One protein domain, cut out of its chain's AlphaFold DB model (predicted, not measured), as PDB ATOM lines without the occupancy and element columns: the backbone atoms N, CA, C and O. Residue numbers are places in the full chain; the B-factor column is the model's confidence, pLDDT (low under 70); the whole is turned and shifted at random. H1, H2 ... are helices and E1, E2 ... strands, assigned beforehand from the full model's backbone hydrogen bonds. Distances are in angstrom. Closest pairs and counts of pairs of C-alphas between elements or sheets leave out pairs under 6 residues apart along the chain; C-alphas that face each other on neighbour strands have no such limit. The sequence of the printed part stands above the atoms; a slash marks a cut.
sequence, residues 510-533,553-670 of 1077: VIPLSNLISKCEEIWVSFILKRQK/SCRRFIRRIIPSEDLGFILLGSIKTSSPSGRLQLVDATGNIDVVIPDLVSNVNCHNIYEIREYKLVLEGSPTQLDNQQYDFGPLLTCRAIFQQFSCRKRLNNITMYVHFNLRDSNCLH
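AT A GLANCE: This is residues 510 to 533 and 553 to 670 of the 1077 residues of the protein "CST complex subunit CTC1" of Ananas comosus (UniProt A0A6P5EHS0). A strongly twisted wall of eight strands has one long helix, H1, slanting over one face and no named helix over the other. E2 bends sharply in this wall, passing from its pairing with E5 to that with E3, while short H3 lies off the sheet on two long links, near the beginning of H1. The printed part has 142 residues, with three named helices and eight named strands in the order H1 E1 H2 E2 E3 E4 E5 E6 H3 E7 E8. The mixed sheet runs E1 E6 E7 E4 E3 E2 E5 E8, and the class is mixed, helices and strands. The whole is compact, with a radius of gyration of the C-alphas of 15.9 A and spans of 48 by 40 by 31 A.

IN THESE COORDINATES: H1, residues 513 to 533, runs 30.6 A from C-alpha 513 at (133.350, -0.276, -52.691). After the cut come E1, residues 558 to 563, 16.8 A, and H2, residues 564 to 567, 5.2 A. E2, residues 569 to 577, 23.2 A, bends by 57 degrees at residue 574. E3, residues 584 to 587, measures 9.4 A, E4, residues 592 to 596, 13.2 A, E5, residues 609 to 612, 9.7 A, and E6, residues 616 to 621, 16.5 A. H3, residues 639 to 643, is 6.3 A long. E7, residues 655 to 660, measures 16.1 A, and E8, residues 667 to 669, 6.5 A, ending at C-alpha 669 at (130.706, -1.443, -35.633).

HOW THE PARTS SIT: E1 and E8 are the edge strands. E1 and E6 are antiparallel, with N 560 and O 619 at 2.9 A. E6 and E7 are antiparallel, with N 618 and O 658 at 2.9 A. E7 and E4 are parallel, with N 659 and O 594 at 2.9 A. E2, E3 and E4 form a meander, each strand the antiparallel neighbour of the one before, with N 593 and O 586 at 3.0 A and N 576 and O 585 at 2.9 A. E5, the antiparallel neighbour of E2 with N 612 and O 571 at 2.8 A, completes a Greek key, four strands in a row with the first beside the fourth. E5 and E8 are antiparallel, with N 611 and O 667 at 2.8 A. H1 on one face of the sheet gives two layers, a helix layer and a strand layer; its height over the sheet is 9.3 A. It lies over E1 and E6, only just not over E7 and E3 with 2 C-alphas falling on each, and runs slantwise to the strands, at 56 degrees to E6 on the local plane. Its closest C-alphas to E6 are those of Trp 524 and Leu 619, 7.4 A apart. H2 stands at the sheet's level, with a height over the sheet of 3.1 A. H3 is not on the sheet; H1 and H3 are close but not clearly touching, the C-alphas of Asn 515 and Ala 641 being closest at 7.4 A. In H1 and H3 every O i to N i+4 pair is within hydrogen-bond range; H2 is too short for such a pair.

THE WHOLE: The C-alphas of Ser 553 and His 670 are the two farthest apart, 51.3 A. Residues 534 to 552 are not printed, and C-alphas 533 and 553 are 21.8 A apart across the cut. The links E4 to E5, E6 to H3 and H3 to E7 are long. The mean pLDDT of the printed part is 75.2, with 44 residues under 70, among them 622 to 637 and 645 to 654.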
ATOM      1  N   VAL A 510     131.620   8.179 -46.460       89.69
ATOM      2  CA  VAL A 510     131.556   6.716 -46.568       89.69
ATOM      3  C   VAL A 510     131.005   6.349 -47.939       89.69
ATOM      4  O   VAL A 510     129.856   6.677 -48.246       89.69
ATOM      5  N   ILE A 511     131.790   5.640 -48.753       86.81
ATOM      6  CA  ILE A 511     131.397   5.257 -50.117       86.81
ATOM      7  C   ILE A 511     131.242   3.735 -50.284       86.81
ATOM      8  O   ILE A 511     131.918   2.959 -49.594       86.81
ATOM      9  N   PRO A 512     130.360   3.275 -51.191       89.94
ATOM     10  CA  PRO A 512     130.348   1.888 -51.646       89.94
ATOM     11  C   PRO A 512     131.681   1.479 -52.289       89.94
ATOM     12  O   PRO A 512     132.333   2.298 -52.946       89.94
ATOM     13  N   LEU A 513     132.089   0.217 -52.127       89.12
ATOM     14  CA  LEU A 513     133.350  -0.276 -52.691       89.12
ATOM     15  C   LEU A 513     133.372  -0.229 -54.225       89.12
ATOM     16  O   LEU A 513     134.420   0.054 -54.804       89.12
ATOM     17  N   SER A 514     132.233  -0.418 -54.896       85.31
ATOM     18  CA  SER A 514     132.124  -0.247 -56.356       85.31
ATOM     19  C   SER A 514     132.536   1.155 -56.821       85.31
ATOM     20  O   SER A 514     133.218   1.309 -57.839       85.31
ATOM     21  N   ASN A 515     132.156   2.182 -56.057       85.06
ATOM     22  CA  ASN A 515     132.458   3.578 -56.360       85.06
ATOM     23  C   ASN A 515     133.941   3.879 -56.111       85.06
ATOM     24  O   ASN A 515     134.561   4.582 -56.909       85.06
ATOM     25  N   LEU A 516     134.524   3.302 -55.051       86.75
ATOM     26  CA  LEU A 516     135.964   3.377 -54.801       86.75
ATOM     27  C   LEU A 516     136.750   2.781 -55.973       86.75
ATOM     28  O   LEU A 516     137.631   3.448 -56.505       86.75
ATOM     29  N   ILE A 517     136.414   1.560 -56.401       85.25
ATOM     30  CA  ILE A 517     137.095   0.865 -57.507       85.25
ATOM     31  C   ILE A 517     137.026   1.703 -58.788       85.25
ATOM     32  O   ILE A 517     138.052   1.946 -59.415       85.25
ATOM     33  N   SER A 518     135.846   2.233 -59.112       81.19
ATOM     34  CA  SER A 518     135.654   3.095 -60.287       81.19
ATOM     35  C   SER A 518     136.537   4.353 -60.220       81.19
ATOM     36  O   SER A 518     137.148   4.752 -61.211       81.19
ATOM     37  N   LYS A 519     136.678   4.961 -59.031       82.31
ATOM     38  CA  LYS A 519     137.575   6.108 -58.833       82.31
ATOM     39  C   LYS A 519     139.050   5.723 -58.970       82.31
ATOM     40  O   LYS A 519     139.836   6.498 -59.511       82.31
ATOM     41  N   CYS A 520     139.435   4.538 -58.501       83.06
ATOM     42  CA  CYS A 520     140.796   4.023 -58.642       83.06
ATOM     43  C   CYS A 520     141.180   3.845 -60.116       83.06
ATOM     44  O   CYS A 520     142.280   4.225 -60.515       83.06
ATOM     45  N   GLU A 521     140.261   3.323 -60.928       82.19
ATOM     46  CA  GLU A 521     140.439   3.159 -62.374       82.19
ATOM     47  C   GLU A 521     140.637   4.508 -63.077       82.19
ATOM     48  O   GLU A 521     141.583   4.667 -63.850       82.19
ATOM     49  N   GLU A 522     139.830   5.516 -62.736       80.50
ATOM     50  CA  GLU A 522     139.970   6.891 -63.242       80.50
ATOM     51  C   GLU A 522     141.339   7.503 -62.876       80.50
ATOM     52  O   GLU A 522     142.037   8.083 -63.721       80.50
ATOM     53  N   ILE A 523     141.768   7.347 -61.617       82.69
ATOM     54  CA  ILE A 523     143.073   7.831 -61.140       82.69
ATOM     55  C   ILE A 523     144.221   7.125 -61.873       82.69
ATOM     56  O   ILE A 523     145.233   7.755 -62.194       82.69
ATOM     57  N   TRP A 524     144.083   5.828 -62.145       82.56
ATOM     58  CA  TRP A 524     145.090   5.073 -62.876       82.56
ATOM     59  C   TRP A 524     145.210   5.539 -64.327       82.56
ATOM     60  O   TRP A 524     146.307   5.830 -64.801       82.56
ATOM     61  N   VAL A 525     144.084   5.672 -65.025       79.56
ATOM     62  CA  VAL A 525     144.049   6.067 -66.439       79.56
ATOM     63  C   VAL A 525     144.598   7.479 -66.618       79.56
ATOM     64  O   VAL A 525     145.476   7.700 -67.453       79.56
ATOM     65  N   SER A 526     144.163   8.425 -65.782       81.62
ATOM     66  CA  SER A 526     144.678   9.801 -65.800       81.62
ATOM     67  C   SER A 526     146.188   9.867 -65.541       81.62
ATOM     68  O   SER A 526     146.897  10.636 -66.193       81.62
ATOM     69  N   PHE A 527     146.703   9.026 -64.642       81.88
ATOM     70  CA  PHE A 527     148.131   8.919 -64.364       81.88
ATOM     71  C   PHE A 527     148.937   8.399 -65.559       81.88
ATOM     72  O   PHE A 527     149.958   8.994 -65.909       81.88
ATOM     73  N   ILE A 528     148.472   7.332 -66.215       77.75
ATOM     74  CA  ILE A 528     149.134   6.780 -67.404       77.75
ATOM     75  C   ILE A 528     149.123   7.796 -68.554       77.75
ATOM     76  O   ILE A 528     150.172   8.035 -69.155       77.75
ATOM     77  N   LEU A 529     147.986   8.457 -68.809       76.88
ATOM     78  CA  LEU A 529     147.864   9.483 -69.852       76.88
ATOM     79  C   LEU A 529     148.781  10.686 -69.599       76.88
ATOM     80  O   LEU A 529     149.402  11.196 -70.532       76.88
ATOM     81  N   LYS A 530     148.897  11.146 -68.345       79.19
ATOM     82  CA  LYS A 530     149.825  12.229 -67.985       79.19
ATOM     83  C   LYS A 530     151.274  11.819 -68.253       79.19
ATOM     84  O   LYS A 530     152.010  12.563 -68.891       79.19
ATOM     85  N   ARG A 531     151.653  10.603 -67.851       73.06
ATOM     86  CA  ARG A 531     153.008  10.078 -68.054       73.06
ATOM     87  C   ARG A 531     153.376   9.934 -69.532       73.06
ATOM     88  O   ARG A 531     154.516  10.207 -69.889       73.06
ATOM     89  N   GLN A 532     152.434   9.522 -70.384       70.44
ATOM     90  CA  GLN A 532     152.645   9.467 -71.837       70.44
ATOM     91  C   GLN A 532     152.917  10.863 -72.414       70.44
ATOM     92  O   GLN A 532     153.909  11.047 -73.112       70.44
ATOM     93  N   LYS A 533     152.117  11.869 -72.031       70.69
ATOM     94  CA  LYS A 533     152.325  13.268 -72.451       70.69
ATOM     95  C   LYS A 533     153.665  13.840 -71.981       70.69
ATOM     96  O   LYS A 533     154.305  14.587 -72.718       70.69
ATOM     97  N   SER A 553     162.589  -7.452 -73.551       33.06
ATOM     98  CA  SER A 553     161.825  -6.292 -73.066       33.06
ATOM     99  C   SER A 553     160.956  -6.677 -71.862       33.06
ATOM    100  O   SER A 553     159.776  -6.997 -72.009       33.06
ATOM    101  N   CYS A 554     161.544  -6.673 -70.669       39.28
ATOM    102  CA  CYS A 554     160.824  -6.914 -69.431       39.28
ATOM    103  C   CYS A 554     159.741  -5.833 -69.235       39.28
ATOM    104  O   CYS A 554     160.029  -4.631 -69.209       39.28
ATOM    105  N   ARG A 555     158.470  -6.248 -69.131       49.28
ATOM    106  CA  ARG A 555     157.341  -5.350 -68.841       49.28
ATOM    107  C   ARG A 555     157.463  -4.843 -67.402       49.28
ATOM    108  O   ARG A 555     156.930  -5.461 -66.490       49.28
ATOM    109  N   ARG A 556     158.116  -3.694 -67.201       54.19
ATOM    110  CA  ARG A 556     158.164  -3.031 -65.887       54.19
ATOM    111  C   ARG A 556     156.746  -2.703 -65.407       54.19
ATOM    112  O   ARG A 556     156.009  -1.976 -66.079       54.19
ATOM    113  N   PHE A 557     156.370  -3.246 -64.252       63.09
ATOM    114  CA  PHE A 557     155.128  -2.896 -63.570       63.09
ATOM    115  C   PHE A 557     155.265  -1.518 -62.931       63.09
ATOM    116  O   PHE A 557     156.310  -1.167 -62.388       63.09
ATOM    117  N   ILE A 558     154.203  -0.721 -63.005       69.88
ATOM    118  CA  ILE A 558     154.126   0.540 -62.279       69.88
ATOM    119  C   ILE A 558     153.352   0.288 -60.999       69.88
ATOM    120  O   ILE A 558     152.350  -0.423 -61.016       69.88
ATOM    121  N   ARG A 559     153.816   0.894 -59.910       77.69
ATOM    122  CA  ARG A 559     153.166   0.882 -58.606       77.69
ATOM    123  C   ARG A 559     152.887   2.318 -58.191       77.69
ATOM    124  O   ARG A 559     153.774   3.165 -58.273       77.69
ATOM    125  N   ARG A 560     151.660   2.596 -57.759       82.25
ATOM    126  CA  ARG A 560     151.261   3.882 -57.183       82.25
ATOM    127  C   ARG A 560     150.591   3.632 -55.843       82.25
ATOM    128  O   ARG A 560     149.673   2.822 -55.760       82.25
ATOM    129  N   ILE A 561     151.046   4.340 -54.817       85.00
ATOM    130  CA  ILE A 561     150.475   4.292 -53.472       85.00
ATOM    131  C   ILE A 561     149.787   5.632 -53.224       85.00
ATOM    132  O   ILE A 561     150.376   6.678 -53.487       85.00
ATOM    133  N   ILE A 562     148.537   5.594 -52.774       87.75
ATOM    134  CA  ILE A 562     147.724   6.776 -52.494       87.75
ATOM    135  C   ILE A 562     147.269   6.690 -51.031       87.75
ATOM    136  O   ILE A 562     146.636   5.693 -50.665       87.75
ATOM    137  N   PRO A 563     147.602   7.675 -50.182       89.00
ATOM    138  CA  PRO A 563     147.137   7.702 -48.802       89.00
ATOM    139  C   PRO A 563     145.631   8.001 -48.714       89.00
ATOM    140  O   PRO A 563     145.039   8.629 -49.596       89.00
ATOM    141  N   SER A 564     145.015   7.565 -47.617       87.75
ATOM    142  CA  SER A 564     143.618   7.829 -47.240       87.75
ATOM    143  C   SER A 564     143.263   9.316 -47.252       87.75
ATOM    144  O   SER A 564     142.148   9.673 -47.634       87.75
ATOM    145  N   GLU A 565     144.194  10.182 -46.850       84.69
ATOM    146  CA  GLU A 565     144.004  11.638 -46.783       84.69
ATOM    147  C   GLU A 565     143.757  12.267 -48.160       84.69
ATOM    148  O   GLU A 565     142.819  13.050 -48.307       84.69
ATOM    149  N   ASP A 566     144.513  11.849 -49.179       83.62
ATOM    150  CA  ASP A 566     144.374  12.343 -50.557       83.62
ATOM    151  C   ASP A 566     143.045  11.915 -51.195       83.62
ATOM    152  O   ASP A 566     142.492  12.605 -52.055       83.62
ATOM    153  N   LEU A 567     142.527  10.752 -50.790       82.38
ATOM    154  CA  LEU A 567     141.240  10.238 -51.252       82.38
ATOM    155  C   LEU A 567     140.070  10.888 -50.504       82.38
ATOM    156  O   LEU A 567     139.044  11.192 -51.113       82.38
ATOM    157  N   GLY A 568     140.217  11.092 -49.192       82.25
ATOM    158  CA  GLY A 568     139.210  11.673 -48.304       82.25
ATOM    159  C   GLY A 568     138.011  10.760 -47.991       82.25
ATOM    160  O   GLY A 568     136.985  11.246 -47.510       82.25
ATOM    161  N   PHE A 569     138.112   9.449 -48.240       88.88
ATOM    162  CA  PHE A 569     137.029   8.480 -47.998       88.88
ATOM    163  C   PHE A 569     137.296   7.583 -46.792       88.88
ATOM    164  O   PHE A 569     138.430   7.161 -46.578       88.88
ATOM    165  N   ILE A 570     136.235   7.216 -46.072       90.56
ATOM    166  CA  ILE A 570     136.251   6.160 -45.052       90.56
ATOM    167  C   ILE A 570     135.798   4.848 -45.692       90.56
ATOM    168  O   ILE A 570     134.769   4.805 -46.379       90.56
ATOM    169  N   LEU A 571     136.537   3.768 -45.436       92.25
ATOM    170  CA  LEU A 571     136.153   2.432 -45.877       92.25
ATOM    171  C   LEU A 571     135.386   1.721 -44.769       92.25
ATOM    172  O   LEU A 571     135.784   1.713 -43.610       92.25
ATOM    173  N   LEU A 572     134.266   1.119 -45.149       91.94
ATOM    174  CA  LEU A 572     133.388   0.374 -44.256       91.94
ATOM    175  C   LEU A 572     133.016  -0.942 -44.927       91.94
ATOM    176  O   LEU A 572     132.550  -0.932 -46.068       91.94
ATOM    177  N   GLY A 573     133.214  -2.066 -44.247       89.94
ATOM    178  CA  GLY A 573     132.909  -3.381 -44.806       89.94
ATOM    179  C   GLY A 573     133.223  -4.524 -43.850       89.94
ATOM    180  O   GLY A 573     133.762  -4.319 -42.766       89.94
ATOM    181  N   SER A 574     132.868  -5.732 -44.268       87.38
ATOM    182  CA  SER A 574     133.212  -6.974 -43.566       87.38
ATOM    183  C   SER A 574     134.525  -7.539 -44.104       87.38
ATOM    184  O   SER A 574     134.752  -7.513 -45.313       87.38
ATOM    185  N   ILE A 575     135.388  -8.046 -43.224       86.12
ATOM    186  CA  ILE A 575     136.616  -8.740 -43.632       86.12
ATOM    187  C   ILE A 575     136.258 -10.205 -43.878       86.12
ATOM    188  O   ILE A 575     135.741 -10.877 -42.985       86.12
ATOM    189  N   LYS A 576     136.509 -10.697 -45.093       84.94
ATOM    190  CA  LYS A 576     136.228 -12.078 -45.504       84.94
ATOM    191  C   LYS A 576     137.380 -12.644 -46.320       84.94
ATOM    192  O   LYS A 576     138.146 -11.902 -46.927       84.94
ATOM    193  N   THR A 577     137.481 -13.965 -46.373       80.06
ATOM    194  CA  THR A 577     138.407 -14.659 -47.273       80.06
ATOM    195  C   THR A 577     137.721 -15.047 -48.576       80.06
ATOM    196  O   THR A 577     136.596 -15.545 -48.585       80.06
ATOM    197  N   SER A 578     138.416 -14.841 -49.689       77.12
ATOM    198  CA  SER A 578     137.981 -15.252 -51.021       77.12
ATOM    199  C   SER A 578     138.015 -16.781 -51.147       77.12
ATOM    200  O   SER A 578     139.082 -17.378 -51.029       77.12
ATOM    201  N   SER A 579     136.876 -17.422 -51.429       65.75
ATOM    202  CA  SER A 579     136.787 -18.886 -51.579       65.75
ATOM    203  C   SER A 579     137.713 -19.504 -52.646       65.75
ATOM    204  O   SER A 579     138.206 -20.595 -52.391       65.75
ATOM    205  N   PRO A 580     137.991 -18.878 -53.811       62.31
ATOM    206  CA  PRO A 580     138.905 -19.468 -54.798       62.31
ATOM    207  C   PRO A 580     140.393 -19.188 -54.536       62.31
ATOM    208  O   PRO A 580     141.232 -19.970 -54.961       62.31
ATOM    209  N   SER A 581     140.742 -18.074 -53.880       66.88
ATOM    210  CA  SER A 581     142.146 -17.631 -53.755       66.88
ATOM    211  C   SER A 581     142.692 -17.645 -52.328       66.88
ATOM    212  O   SER A 581     143.886 -17.445 -52.122       66.88
ATOM    213  N   GLY A 582     141.831 -17.797 -51.322       67.75
ATOM    214  CA  GLY A 582     142.197 -17.667 -49.914       67.75
ATOM    215  C   GLY A 582     142.518 -16.246 -49.460       67.75
ATOM    216  O   GLY A 582     142.728 -16.041 -48.268       67.75
ATOM    217  N   ARG A 583     142.569 -15.262 -50.367       77.69
ATOM    218  CA  ARG A 583     142.994 -13.886 -50.070       77.69
ATOM    219  C   ARG A 583     142.010 -13.176 -49.150       77.69
ATOM    220  O   ARG A 583     140.800 -13.371 -49.267       77.69
ATOM    221  N   LEU A 584     142.532 -12.321 -48.274       84.50
ATOM    222  CA  LEU A 584     141.713 -11.425 -47.464       84.50
ATOM    223  C   LEU A 584     141.139 -10.315 -48.335       84.50
ATOM    224  O   LEU A 584     141.849  -9.699 -49.131       84.50
ATOM    225  N   GLN A 585     139.851 -10.054 -48.157       88.88
ATOM    226  CA  GLN A 585     139.117  -9.025 -48.869       88.88
ATOM    227  C   GLN A 585     138.254  -8.228 -47.897       88.88
ATOM    228  O   GLN A 585     137.655  -8.779 -46.969       88.88
ATOM    229  N   LEU A 586     138.150  -6.928 -48.149       90.94
ATOM    230  CA  LEU A 586     137.097  -6.098 -47.585       90.94
ATOM    231  C   LEU A 586     135.892  -6.184 -48.518       90.94
ATOM    232  O   LEU A 586     136.016  -5.941 -49.721       90.94
ATOM    233  N   VAL A 587     134.742  -6.551 -47.963       89.00
ATOM    234  CA  VAL A 587     133.537  -6.886 -48.723       89.00
ATOM    235  C   VAL A 587     132.341  -6.098 -48.206       89.00
ATOM    236  O   VAL A 587     132.065  -6.069 -47.001       89.00
ATOM    237  N   ASP A 588     131.599  -5.514 -49.139       90.00
ATOM    238  CA  ASP A 588     130.241  -5.013 -48.949       90.00
ATOM    239  C   ASP A 588     129.321  -5.587 -50.047       90.00
ATOM    240  O   ASP A 588     129.758  -6.364 -50.896       90.00
ATOM    241  N   ALA A 589     128.031  -5.248 -50.034       87.81
ATOM    242  CA  ALA A 589     127.087  -5.754 -51.033       87.81
ATOM    243  C   ALA A 589     127.316  -5.193 -52.455       87.81
ATOM    244  O   ALA A 589     126.723  -5.689 -53.411       87.81
ATOM    245  N   THR A 590     128.171  -4.177 -52.616       87.00
ATOM    246  CA  THR A 590     128.472  -3.539 -53.909       87.00
ATOM    247  C   THR A 590     129.752  -4.058 -54.554       87.00
ATOM    248  O   THR A 590     129.903  -3.979 -55.773       87.00
ATOM    249  N   GLY A 591     130.679  -4.605 -53.767       85.19
ATOM    250  CA  GLY A 591     131.929  -5.133 -54.287       85.19
ATOM    251  C   GLY A 591     132.873  -5.681 -53.224       85.19
ATOM    252  O   GLY A 591     132.578  -5.746 -52.032       85.19
ATOM    253  N   ASN A 592     134.045  -6.086 -53.698       87.69
ATOM    254  CA  ASN A 592     135.150  -6.570 -52.883       87.69
ATOM    255  C   ASN A 592     136.469  -5.966 -53.369       87.69
ATOM    256  O   ASN A 592     136.652  -5.720 -54.568       87.69
ATOM    257  N   ILE A 593     137.382  -5.745 -52.431       88.69
ATOM    258  CA  ILE A 593     138.756  -5.322 -52.698       88.69
ATOM    259  C   ILE A 593     139.714  -6.144 -51.838       88.69
ATOM    260  O   ILE A 593     139.434  -6.382 -50.663       88.69
ATOM    261  N   ASP A 594     140.821  -6.594 -52.429       88.56
ATOM    262  CA  ASP A 594     141.867  -7.323 -51.707       88.56
ATOM    263  C   ASP A 594     142.477  -6.418 -50.626       88.56
ATOM    264  O   ASP A 594     142.653  -5.212 -50.836       88.56
ATOM    265  N   VAL A 595     142.802  -6.989 -49.465       88.69
ATOM    266  CA  VAL A 595     143.398  -6.247 -48.349       88.69
ATOM    267  C   VAL A 595     144.640  -6.922 -47.789       88.69
ATOM    268  O   VAL A 595     144.749  -8.147 -47.759       88.69
ATOM    269  N   VAL A 596     145.572  -6.098 -47.317       84.75
ATOM    270  CA  VAL A 596     146.777  -6.515 -46.601       84.75
ATOM    271  C   VAL A 596     146.718  -5.903 -45.204       84.75
ATOM    272  O   VAL A 596     146.721  -4.679 -45.072       84.75
ATOM    273  N   ILE A 597     146.643  -6.764 -44.186       81.25
ATOM    274  CA  ILE A 597     146.490  -6.393 -42.772       81.25
ATOM    275  C   ILE A 597     147.681  -6.976 -41.995       81.25
ATOM    276  O   ILE A 597     147.653  -8.165 -41.665       81.25
ATOM    277  N   PRO A 598     148.750  -6.200 -41.743       73.81
ATOM    278  CA  PRO A 598     149.975  -6.726 -41.129       73.81
ATOM    279  C   PRO A 598     149.785  -7.220 -39.691       73.81
ATOM    280  O   PRO A 598     150.390  -8.206 -39.274       73.81
ATOM    281  N   ASP A 599     148.918  -6.555 -38.932       73.00
ATOM    282  CA  ASP A 599     148.630  -6.820 -37.523       73.00
ATOM    283  C   ASP A 599     147.347  -7.640 -37.321       73.00
ATOM    284  O   ASP A 599     146.687  -7.525 -36.291       73.00
ATOM    285  N   LEU A 600     146.986  -8.479 -38.298       70.31
ATOM    286  CA  LEU A 600     145.816  -9.345 -38.204       70.31
ATOM    287  C   LEU A 600     145.890 -10.230 -36.944       70.31
ATOM    288  O   LEU A 600     146.845 -10.993 -36.764       70.31
ATOM    289  N   VAL A 601     144.867 -10.126 -36.092       65.38
ATOM    290  CA  VAL A 601     144.735 -10.856 -34.818       65.38
ATOM    291  C   VAL A 601     143.762 -12.029 -34.936       65.38
ATOM    292  O   VAL A 601     142.818 -12.006 -35.725       65.38
ATOM    293  N   SER A 602     143.949 -13.059 -34.113       56.69
ATOM    294  CA  SER A 602     143.164 -14.302 -34.154       56.69
ATOM    295  C   SER A 602     141.709 -14.186 -33.685       56.69
ATOM    296  O   SER A 602     140.928 -15.114 -33.888       56.69
ATOM    297  N   ASN A 603     141.297 -13.042 -33.132       56.28
ATOM    298  CA  ASN A 603     139.924 -12.782 -32.684       56.28
ATOM    299  C   ASN A 603     139.087 -11.923 -33.657       56.28
ATOM    300  O   ASN A 603     138.033 -11.415 -33.261       56.28
ATOM    301  N   VAL A 604     139.529 -11.743 -34.908       63.97
ATOM    302  CA  VAL A 604     138.753 -11.027 -35.937       63.97
ATOM    303  C   VAL A 604     137.416 -11.728 -36.171       63.97
ATOM    304  O   VAL A 604     137.363 -12.871 -36.623       63.97
ATOM    305  N   ASN A 605     136.316 -11.024 -35.900       66.19
ATOM    306  CA  ASN A 605     134.982 -11.520 -36.205       66.19
ATOM    307  C   ASN A 605     134.602 -11.128 -37.637       66.19
ATOM    308  O   ASN A 605     134.287  -9.971 -37.916       66.19
ATOM    309  N   CYS A 606     134.568 -12.113 -38.534       65.81
ATOM    310  CA  CYS A 606     134.228 -11.931 -39.949       65.81
ATOM    311  C   CYS A 606     132.773 -11.471 -40.196       65.81
ATOM    312  O   CYS A 606     132.423 -11.108 -41.320       65.81
ATOM    313  N   HIS A 607     131.921 -11.476 -39.163       67.25
ATOM    314  CA  HIS A 607     130.541 -10.980 -39.224       67.25
ATOM    315  C   HIS A 607     130.421  -9.489 -38.885       67.25
ATOM    316  O   HIS A 607     129.378  -8.887 -39.138       67.25
ATOM    317  N   ASN A 608     131.471  -8.880 -38.328       77.75
ATOM    318  CA  ASN A 608     131.446  -7.477 -37.941       77.75
ATOM    319  C   ASN A 608     131.759  -6.548 -39.119       77.75
ATOM    320  O   ASN A 608     132.412  -6.922 -40.097       77.75
ATOM    321  N   ILE A 609     131.301  -5.303 -38.990       86.19
ATOM    322  CA  ILE A 609     131.616  -4.228 -39.927       86.19
ATOM    323  C   ILE A 609     132.778  -3.424 -39.343       86.19
ATOM    324  O   ILE A 609     132.684  -2.902 -38.233       86.19
ATOM    325  N   TYR A 610     133.858  -3.297 -40.105       87.69
ATOM    326  CA  TYR A 610     135.049  -2.546 -39.724       87.69
ATOM    327  C   TYR A 610     135.068  -1.190 -40.424       87.69
ATOM    328  O   TYR A 610     134.909  -1.109 -41.643       87.69
ATOM    329  N   GLU A 611     135.251  -0.130 -39.642       91.06
ATOM    330  CA  GLU A 611     135.520   1.230 -40.090       91.06
ATOM    331  C   GLU A 611     137.034   1.438 -40.181       91.06
ATOM    332  O   GLU A 611     137.736   1.404 -39.171       91.06
ATOM    333  N   ILE A 612     137.526   1.702 -41.388       91.25
ATOM    334  CA  ILE A 612     138.943   1.892 -41.690       91.25
ATOM    335  C   ILE A 612     139.133   3.335 -42.158       91.25
ATOM    336  O   ILE A 612     138.604   3.748 -43.196       91.25
ATOM    337  N   ARG A 613     139.866   4.111 -41.356       87.94
ATOM    338  CA  ARG A 613     140.098   5.547 -41.580       87.94
ATOM    339  C   ARG A 613     141.444   5.809 -42.230       87.94
ATOM    340  O   ARG A 613     141.503   6.544 -43.212       87.94
ATOM    341  N   GLU A 614     142.478   5.168 -41.699       89.12
ATOM    342  CA  GLU A 614     143.841   5.282 -42.193       89.12
ATOM    343  C   GLU A 614     144.213   4.043 -42.994       89.12
ATOM    344  O   GLU A 614     144.201   2.918 -42.495       89.12
ATOM    345  N   TYR A 615     144.485   4.253 -44.277       90.69
ATOM    346  CA  TYR A 615     144.846   3.189 -45.199       90.69
ATOM    347  C   TYR A 615     145.670   3.729 -46.361       90.69
ATOM    348  O   TYR A 615     145.640   4.911 -46.699       90.69
ATOM    349  N   LYS A 616     146.398   2.826 -47.011       90.62
ATOM    350  CA  LYS A 616     147.129   3.084 -48.249       90.62
ATOM    351  C   LYS A 616     146.484   2.266 -49.358       90.62
ATOM    352  O   LYS A 616     146.465   1.038 -49.297       90.62
ATOM    353  N   LEU A 617     145.946   2.939 -50.367       91.44
ATOM    354  CA  LEU A 617     145.475   2.301 -51.588       91.44
ATOM    355  C   LEU A 617     146.674   2.062 -52.505       91.44
ATOM    356  O   LEU A 617     147.418   2.995 -52.805       91.44
ATOM    357  N   VAL A 618     146.843   0.832 -52.976       87.25
ATOM    358  CA  VAL A 618     147.924   0.475 -53.894       87.25
ATOM    359  C   VAL A 618     147.342   0.054 -55.237       87.25
ATOM    360  O   VAL A 618     146.472  -0.815 -55.308       87.25
ATOM    361  N   LEU A 619     147.837   0.689 -56.299       86.69
ATOM    362  CA  LEU A 619     147.486   0.416 -57.688       86.69
ATOM    363  C   LEU A 619     148.721  -0.100 -58.424       86.69
ATOM    364  O   LEU A 619     149.771   0.551 -58.411       86.69
ATOM    365  N   GLU A 620     148.594  -1.254 -59.072       80.00
ATOM    366  CA  GLU A 620     149.690  -1.917 -59.776       80.00
ATOM    367  C   GLU A 620     149.253  -2.382 -61.164       80.00
ATOM    368  O   GLU A 620     148.223  -3.034 -61.309       80.00
ATOM    369  N   GLY A 621     150.044  -2.097 -62.198       74.69
ATOM    370  CA  GLY A 621     149.705  -2.501 -63.565       74.69
ATOM    371  C   GLY A 621     150.801  -2.197 -64.584       74.69
ATOM    372  O   GLY A 621     151.722  -1.420 -64.319       74.69
ATOM    373  N   SER A 622     150.719  -2.818 -65.765       67.44
ATOM    374  CA  SER A 622     151.653  -2.551 -66.868       67.44
ATOM    375  C   SER A 622     151.207  -1.332 -67.692       67.44
ATOM    376  O   SER A 622     150.033  -1.246 -68.049       67.44
ATOM    377  N   PRO A 623     152.121  -0.417 -68.075       58.69
ATOM    378  CA  PRO A 623     151.792   0.737 -68.919       58.69
ATOM    379  C   PRO A 623     151.505   0.387 -70.386       58.69
ATOM    380  O   PRO A 623     150.958   1.209 -71.110       58.69
ATOM    381  N   THR A 624     151.900  -0.805 -70.846       54.81
ATOM    382  CA  THR A 624     151.930  -1.164 -72.281       54.81
ATOM    383  C   THR A 624     150.591  -1.633 -72.863       54.81
ATOM    384  O   THR A 624     150.563  -2.097 -73.996       54.81
ATOM    385  N   GLN A 625     149.496  -1.571 -72.100       52.81
ATOM    386  CA  GLN A 625     148.261  -2.309 -72.409       52.81
ATOM    387  C   GLN A 625     146.975  -1.472 -72.363       52.81
ATOM    388  O   GLN A 625     145.889  -2.034 -72.235       52.81
ATOM    389  N   LEU A 626     147.071  -0.144 -72.465       55.06
ATOM    390  CA  LEU A 626     145.904   0.647 -72.848       55.06
ATOM    391  C   LEU A 626     145.748   0.456 -74.367       55.06
ATOM    392  O   LEU A 626     146.389   1.166 -75.140       55.06
ATOM    393  N   ASP A 627     145.002  -0.568 -74.797       48.00
ATOM    394  CA  ASP A 627     144.622  -0.704 -76.210       48.00
ATOM    395  C   ASP A 627     143.998   0.621 -76.675       48.00
ATOM    396  O   ASP A 627     143.387   1.324 -75.870       48.00
ATOM    397  N   ASN A 628     144.128   0.953 -77.965       44.34
ATOM    398  CA  ASN A 628     143.657   2.190 -78.619       44.34
ATOM    399  C   ASN A 628     142.132   2.474 -78.501       44.34
ATOM    400  O   ASN A 628     141.576   3.239 -79.288       44.34
ATOM    401  N   GLN A 629     141.421   1.862 -77.554       48.06
ATOM    402  CA  GLN A 629     140.076   2.246 -77.167       48.06
ATOM    403  C   GLN A 629     140.121   3.560 -76.390       48.06
ATOM    404  O   GLN A 629     140.790   3.705 -75.371       48.06
ATOM    405  N   GLN A 630     139.365   4.529 -76.890       45.97
ATOM    406  CA  GLN A 630     139.078   5.771 -76.197       45.97
ATOM    407  C   GLN A 630     138.247   5.418 -74.956       45.97
ATOM    408  O   GLN A 630     137.039   5.202 -75.037       45.97
ATOM    409  N   TYR A 631     138.912   5.251 -73.815       53.00
ATOM    410  CA  TYR A 631     138.234   5.036 -72.546       53.00
ATOM    411  C   TYR A 631     137.592   6.357 -72.117       53.00
ATOM    412  O   TYR A 631     138.239   7.201 -71.496       53.00
ATOM    413  N   ASP A 632     136.328   6.551 -72.489       43.72
ATOM    414  CA  ASP A 632     135.523   7.675 -72.018       43.72
ATOM    415  C   ASP A 632     135.024   7.376 -70.601       43.72
ATOM    416  O   ASP A 632     133.921   6.872 -70.370       43.72
ATOM    417  N   PHE A 633     135.901   7.606 -69.627       50.84
ATOM    418  CA  PHE A 633     135.492   7.671 -68.236       50.84
ATOM    419  C   PHE A 633     134.891   9.059 -68.003       50.84
ATOM    420  O   PHE A 633     135.613  10.026 -67.756       50.84
ATOM    421  N   GLY A 634     133.560   9.165 -68.058       48.75
ATOM    422  CA  GLY A 634     132.863  10.300 -67.446       48.75
ATOM    423  C   GLY A 634     133.249  10.429 -65.960       48.75
ATOM    424  O   GLY A 634     133.831   9.500 -65.405       48.75
ATOM    425  N   PRO A 635     132.950  11.543 -65.269       50.69
ATOM    426  CA  PRO A 635     133.257  11.672 -63.843       50.69
ATOM    427  C   PRO A 635     132.498  10.593 -63.052       50.69
ATOM    428  O   PRO A 635     131.304  10.722 -62.777       50.69
ATOM    429  N   LEU A 636     133.182   9.493 -62.729       58.28
ATOM    430  CA  LEU A 636     132.564   8.271 -62.203       58.28
ATOM    431  C   LEU A 636     132.148   8.424 -60.738       58.28
ATOM    432  O   LEU A 636     131.205   7.776 -60.286       58.28
ATOM    433  N   LEU A 637     132.819   9.308 -59.996       66.75
ATOM    434  CA  LEU A 637     132.485   9.599 -58.609       66.75
ATOM    435  C   LEU A 637     131.717  10.921 -58.489       66.75
ATOM    436  O   LEU A 637     132.298  11.995 -58.351       66.75
ATOM    437  N   THR A 638     130.391  10.823 -58.507       74.19
ATOM    438  CA  THR A 638     129.465  11.936 -58.254       74.19
ATOM    439  C   THR A 638     128.514  11.583 -57.112       74.19
ATOM    440  O   THR A 638     128.268  10.406 -56.844       74.19
ATOM    441  N   CYS A 639     127.912  12.581 -56.454       79.31
ATOM    442  CA  CYS A 639     126.846  12.325 -55.473       79.31
ATOM    443  C   CYS A 639     125.677  11.539 -56.084       79.31
ATOM    444  O   CYS A 639     125.079  10.704 -55.408       79.31
ATOM    445  N   ARG A 640     125.407  11.724 -57.384       82.75
ATOM    446  CA  ARG A 640     124.461  10.899 -58.147       82.75
ATOM    447  C   ARG A 640     124.796   9.408 -58.042       82.75
ATOM    448  O   ARG A 640     123.902   8.624 -57.742       82.75
ATOM    449  N   ALA A 641     126.061   9.022 -58.224       78.88
ATOM    450  CA  ALA A 641     126.503   7.629 -58.114       78.88
ATOM    451  C   ALA A 641     126.411   7.062 -56.686       78.88
ATOM    452  O   ALA A 641     126.481   5.851 -56.504       78.88
ATOM    453  N   ILE A 642     126.277   7.913 -55.665       84.56
ATOM    454  CA  ILE A 642     126.038   7.488 -54.277       84.56
ATOM    455  C   ILE A 642     124.543   7.349 -54.014       84.56
ATOM    456  O   ILE A 642     124.142   6.447 -53.293       84.56
ATOM    457  N   PHE A 643     123.707   8.211 -54.595       84.38
ATOM    458  CA  PHE A 643     122.255   8.110 -54.453       84.38
ATOM    459  C   PHE A 643     121.628   7.008 -55.314       84.38
ATOM    460  O   PHE A 643     120.559   6.499 -54.972       84.38
ATOM    461  N   GLN A 644     122.265   6.655 -56.430       76.56
ATOM    462  CA  GLN A 644     121.831   5.600 -57.342       76.56
ATOM    463  C   GLN A 644     122.714   4.366 -57.184       76.56
ATOM    464  O   GLN A 644     123.924   4.477 -57.024       76.56
ATOM    465  N   GLN A 645     122.112   3.182 -57.280       62.19
ATOM    466  CA  GLN A 645     122.857   1.930 -57.329       62.19
ATOM    467  C   GLN A 645     123.507   1.800 -58.712       62.19
ATOM    468  O   GLN A 645     122.874   1.362 -59.675       62.19
ATOM    469  N   PHE A 646     124.760   2.232 -58.833       56.62
ATOM    470  CA  PHE A 646     125.519   2.083 -60.070       56.62
ATOM    471  C   PHE A 646     126.088   0.665 -60.168       56.62
ATOM    472  O   PHE A 646     126.849   0.219 -59.312       56.62
ATOM    473  N   SER A 647     125.749  -0.047 -61.241       49.09
ATOM    474  CA  SER A 647     126.464  -1.263 -61.630       49.09
ATOM    475  C   SER A 647     127.744  -0.837 -62.349       49.09
ATOM    476  O   SER A 647     127.699  -0.342 -63.474       49.09
ATOM    477  N   CYS A 648     128.891  -0.977 -61.682       47.38
ATOM    478  CA  CYS A 648     130.191  -0.701 -62.291       47.38
ATOM    479  C   CYS A 648     130.354  -1.548 -63.571       47.38
ATOM    480  O   CYS A 648     130.147  -2.765 -63.559       47.38
ATOM    481  N   ARG A 649     130.687  -0.896 -64.693       50.09
ATOM    482  CA  ARG A 649     130.872  -1.533 -66.003       50.09
ATOM    483  C   ARG A 649     132.364  -1.735 -66.262       50.09
ATOM    484  O   ARG A 649     133.104  -0.766 -66.256       50.09
ATOM    485  N   LYS A 650     132.738  -2.986 -66.566       49.03
ATOM    486  CA  LYS A 650     134.072  -3.475 -66.978       49.03
ATOM    487  C   LYS A 650     135.234  -3.025 -66.079       49.03
ATOM    488  O   LYS A 650     135.834  -1.986 -66.313       49.03
ATOM    489  N   ARG A 651     135.634  -3.916 -65.162       55.72
ATOM    490  CA  ARG A 651     136.948  -3.857 -64.506       55.72
ATOM    491  C   ARG A 651     138.048  -3.771 -65.567       55.72
ATOM    492  O   ARG A 651     138.054  -4.559 -66.518       55.72
ATOM    493  N   LEU A 652     139.005  -2.866 -65.387       61.75
ATOM    494  CA  LEU A 652     140.281  -2.942 -66.097       61.75
ATOM    495  C   LEU A 652     140.992  -4.224 -65.640       61.75
ATOM    496  O   LEU A 652     141.613  -4.264 -64.582       61.75
ATOM    497  N   ASN A 653     140.895  -5.286 -66.443       57.69
ATOM    498  CA  ASN A 653     141.390  -6.628 -66.099       57.69
ATOM    499  C   ASN A 653     142.902  -6.694 -65.793       57.69
ATOM    500  O   ASN A 653     143.369  -7.703 -65.270       57.69
ATOM    501  N   ASN A 654     143.659  -5.640 -66.110       66.06
ATOM    502  CA  ASN A 654     145.122  -5.619 -66.051       66.06
ATOM    503  C   ASN A 654     145.678  -4.728 -64.922       66.06
ATOM    504  O   ASN A 654     146.881  -4.457 -64.904       66.06
ATOM    505  N   ILE A 655     144.821  -4.253 -64.006       76.44
ATOM    506  CA  ILE A 655     145.225  -3.481 -62.823       76.44
ATOM    507  C   ILE A 655     144.903  -4.288 -61.569       76.44
ATOM    508  O   ILE A 655     143.762  -4.691 -61.345       76.44
ATOM    509  N   THR A 656     145.904  -4.474 -60.721       79.75
ATOM    510  CA  THR A 656     145.732  -4.989 -59.367       79.75
ATOM    511  C   THR A 656     145.502  -3.811 -58.427       79.75
ATOM    512  O   THR A 656     146.286  -2.863 -58.405       79.75
ATOM    513  N   MET A 657     144.423  -3.874 -57.648       87.44
ATOM    514  CA  MET A 657     144.066  -2.860 -56.655       87.44
ATOM    515  C   MET A 657     143.883  -3.541 -55.309       87.44
ATOM    516  O   MET A 657     143.135  -4.515 -55.210       87.44
ATOM    517  N   TYR A 658     144.543  -3.026 -54.280       88.50
ATOM    518  CA  TYR A 658     144.383  -3.532 -52.926       88.50
ATOM    519  C   TYR A 658     144.578  -2.430 -51.888       88.50
ATOM    520  O   TYR A 658     145.178  -1.387 -52.164       88.50
ATOM    521  N   VAL A 659     144.051  -2.661 -50.689       91.56
ATOM    522  CA  VAL A 659     144.127  -1.716 -49.570       91.56
ATOM    523  C   VAL A 659     145.036  -2.270 -48.485       91.56
ATOM    524  O   VAL A 659     144.918  -3.424 -48.087       91.56
ATOM    525  N   HIS A 660     145.934  -1.433 -47.989       88.19
ATOM    526  CA  HIS A 660     146.827  -1.753 -46.886       88.19
ATOM    527  C   HIS A 660     146.469  -0.914 -45.655       88.19
ATOM    528  O   HIS A 660     146.455   0.315 -45.743       88.19
ATOM    529  N   PHE A 661     146.182  -1.558 -44.523       88.25
ATOM    530  CA  PHE A 661     145.834  -0.881 -43.269       88.25
ATOM    531  C   PHE A 661     146.150  -1.759 -42.055       88.25
ATOM    532  O   PHE A 661     146.220  -2.980 -42.183       88.25
ATOM    533  N   ASN A 662     146.297  -1.139 -40.883       83.00
ATOM    534  CA  ASN A 662     146.404  -1.871 -39.625       83.00
ATOM    535  C   ASN A 662     145.027  -1.988 -38.971       83.00
ATOM    536  O   ASN A 662     144.270  -1.019 -38.887       83.00
ATOM    537  N   LEU A 663     144.703  -3.169 -38.470       81.00
ATOM    538  CA  LEU A 663     143.447  -3.435 -37.793       81.00
ATOM    539  C   LEU A 663     143.352  -2.709 -36.443       81.00
ATOM    540  O   LEU A 663     142.250  -2.311 -36.066       81.00
ATOM    541  N   ARG A 664     144.472  -2.479 -35.742       77.19
ATOM    542  CA  ARG A 664     144.501  -1.696 -34.489       77.19
ATOM    543  C   ARG A 664     143.996  -0.258 -34.654       77.19
ATOM    544  O   ARG A 664     143.463   0.307 -33.707       77.19
ATOM    545  N   ASP A 665     144.114   0.289 -35.865       79.25
ATOM    546  CA  ASP A 665     143.680   1.646 -36.218       79.25
ATOM    547  C   ASP A 665     142.223   1.671 -36.735       79.25
ATOM    548  O   ASP A 665     141.708   2.717 -37.145       79.25
ATOM    549  N   SER A 666     141.545   0.516 -36.751       81.12
ATOM    550  CA  SER A 666     140.169   0.363 -37.232       81.12
ATOM    551  C   SER A 666     139.160   0.290 -36.085       81.12
ATOM    552  O   SER A 666     139.420  -0.295 -35.035       81.12
ATOM    553  N   ASN A 667     137.961   0.837 -36.302       82.75
ATOM    554  CA  ASN A 667     136.868   0.729 -35.335       82.75
ATOM    555  C   ASN A 667     135.895  -0.376 -35.742       82.75
ATOM    556  O   ASN A 667     135.494  -0.480 -36.900       82.75
ATOM    557  N   CYS A 668     135.432  -1.162 -34.777       78.00
ATOM    558  CA  CYS A 668     134.419  -2.184 -35.016       78.00
ATOM    559  C   CYS A 668     133.008  -1.627 -34.759       78.00
ATOM    560  O   CYS A 668     132.678  -1.211 -33.647       78.00
ATOM    561  N   LEU A 669     132.142  -1.668 -35.771       75.00
ATOM    562  CA  LEU A 669     130.706  -1.443 -35.633       75.00
ATOM    563  C   LEU A 669     130.033  -2.796 -35.388       75.00
ATOM    564  O   LEU A 669     129.919  -3.626 -36.290       75.00
ATOM    565  N   HIS A 670     129.614  -3.034 -34.146       63.38
ATOM    566  CA  HIS A 670     128.928  -4.269 -33.785       63.38
ATOM    567  C   HIS A 670     127.531  -4.285 -34.418       63.38
ATOM    568  O   HIS A 670     126.665  -3.491 -34.047       63.38
TER     569      HIS A 670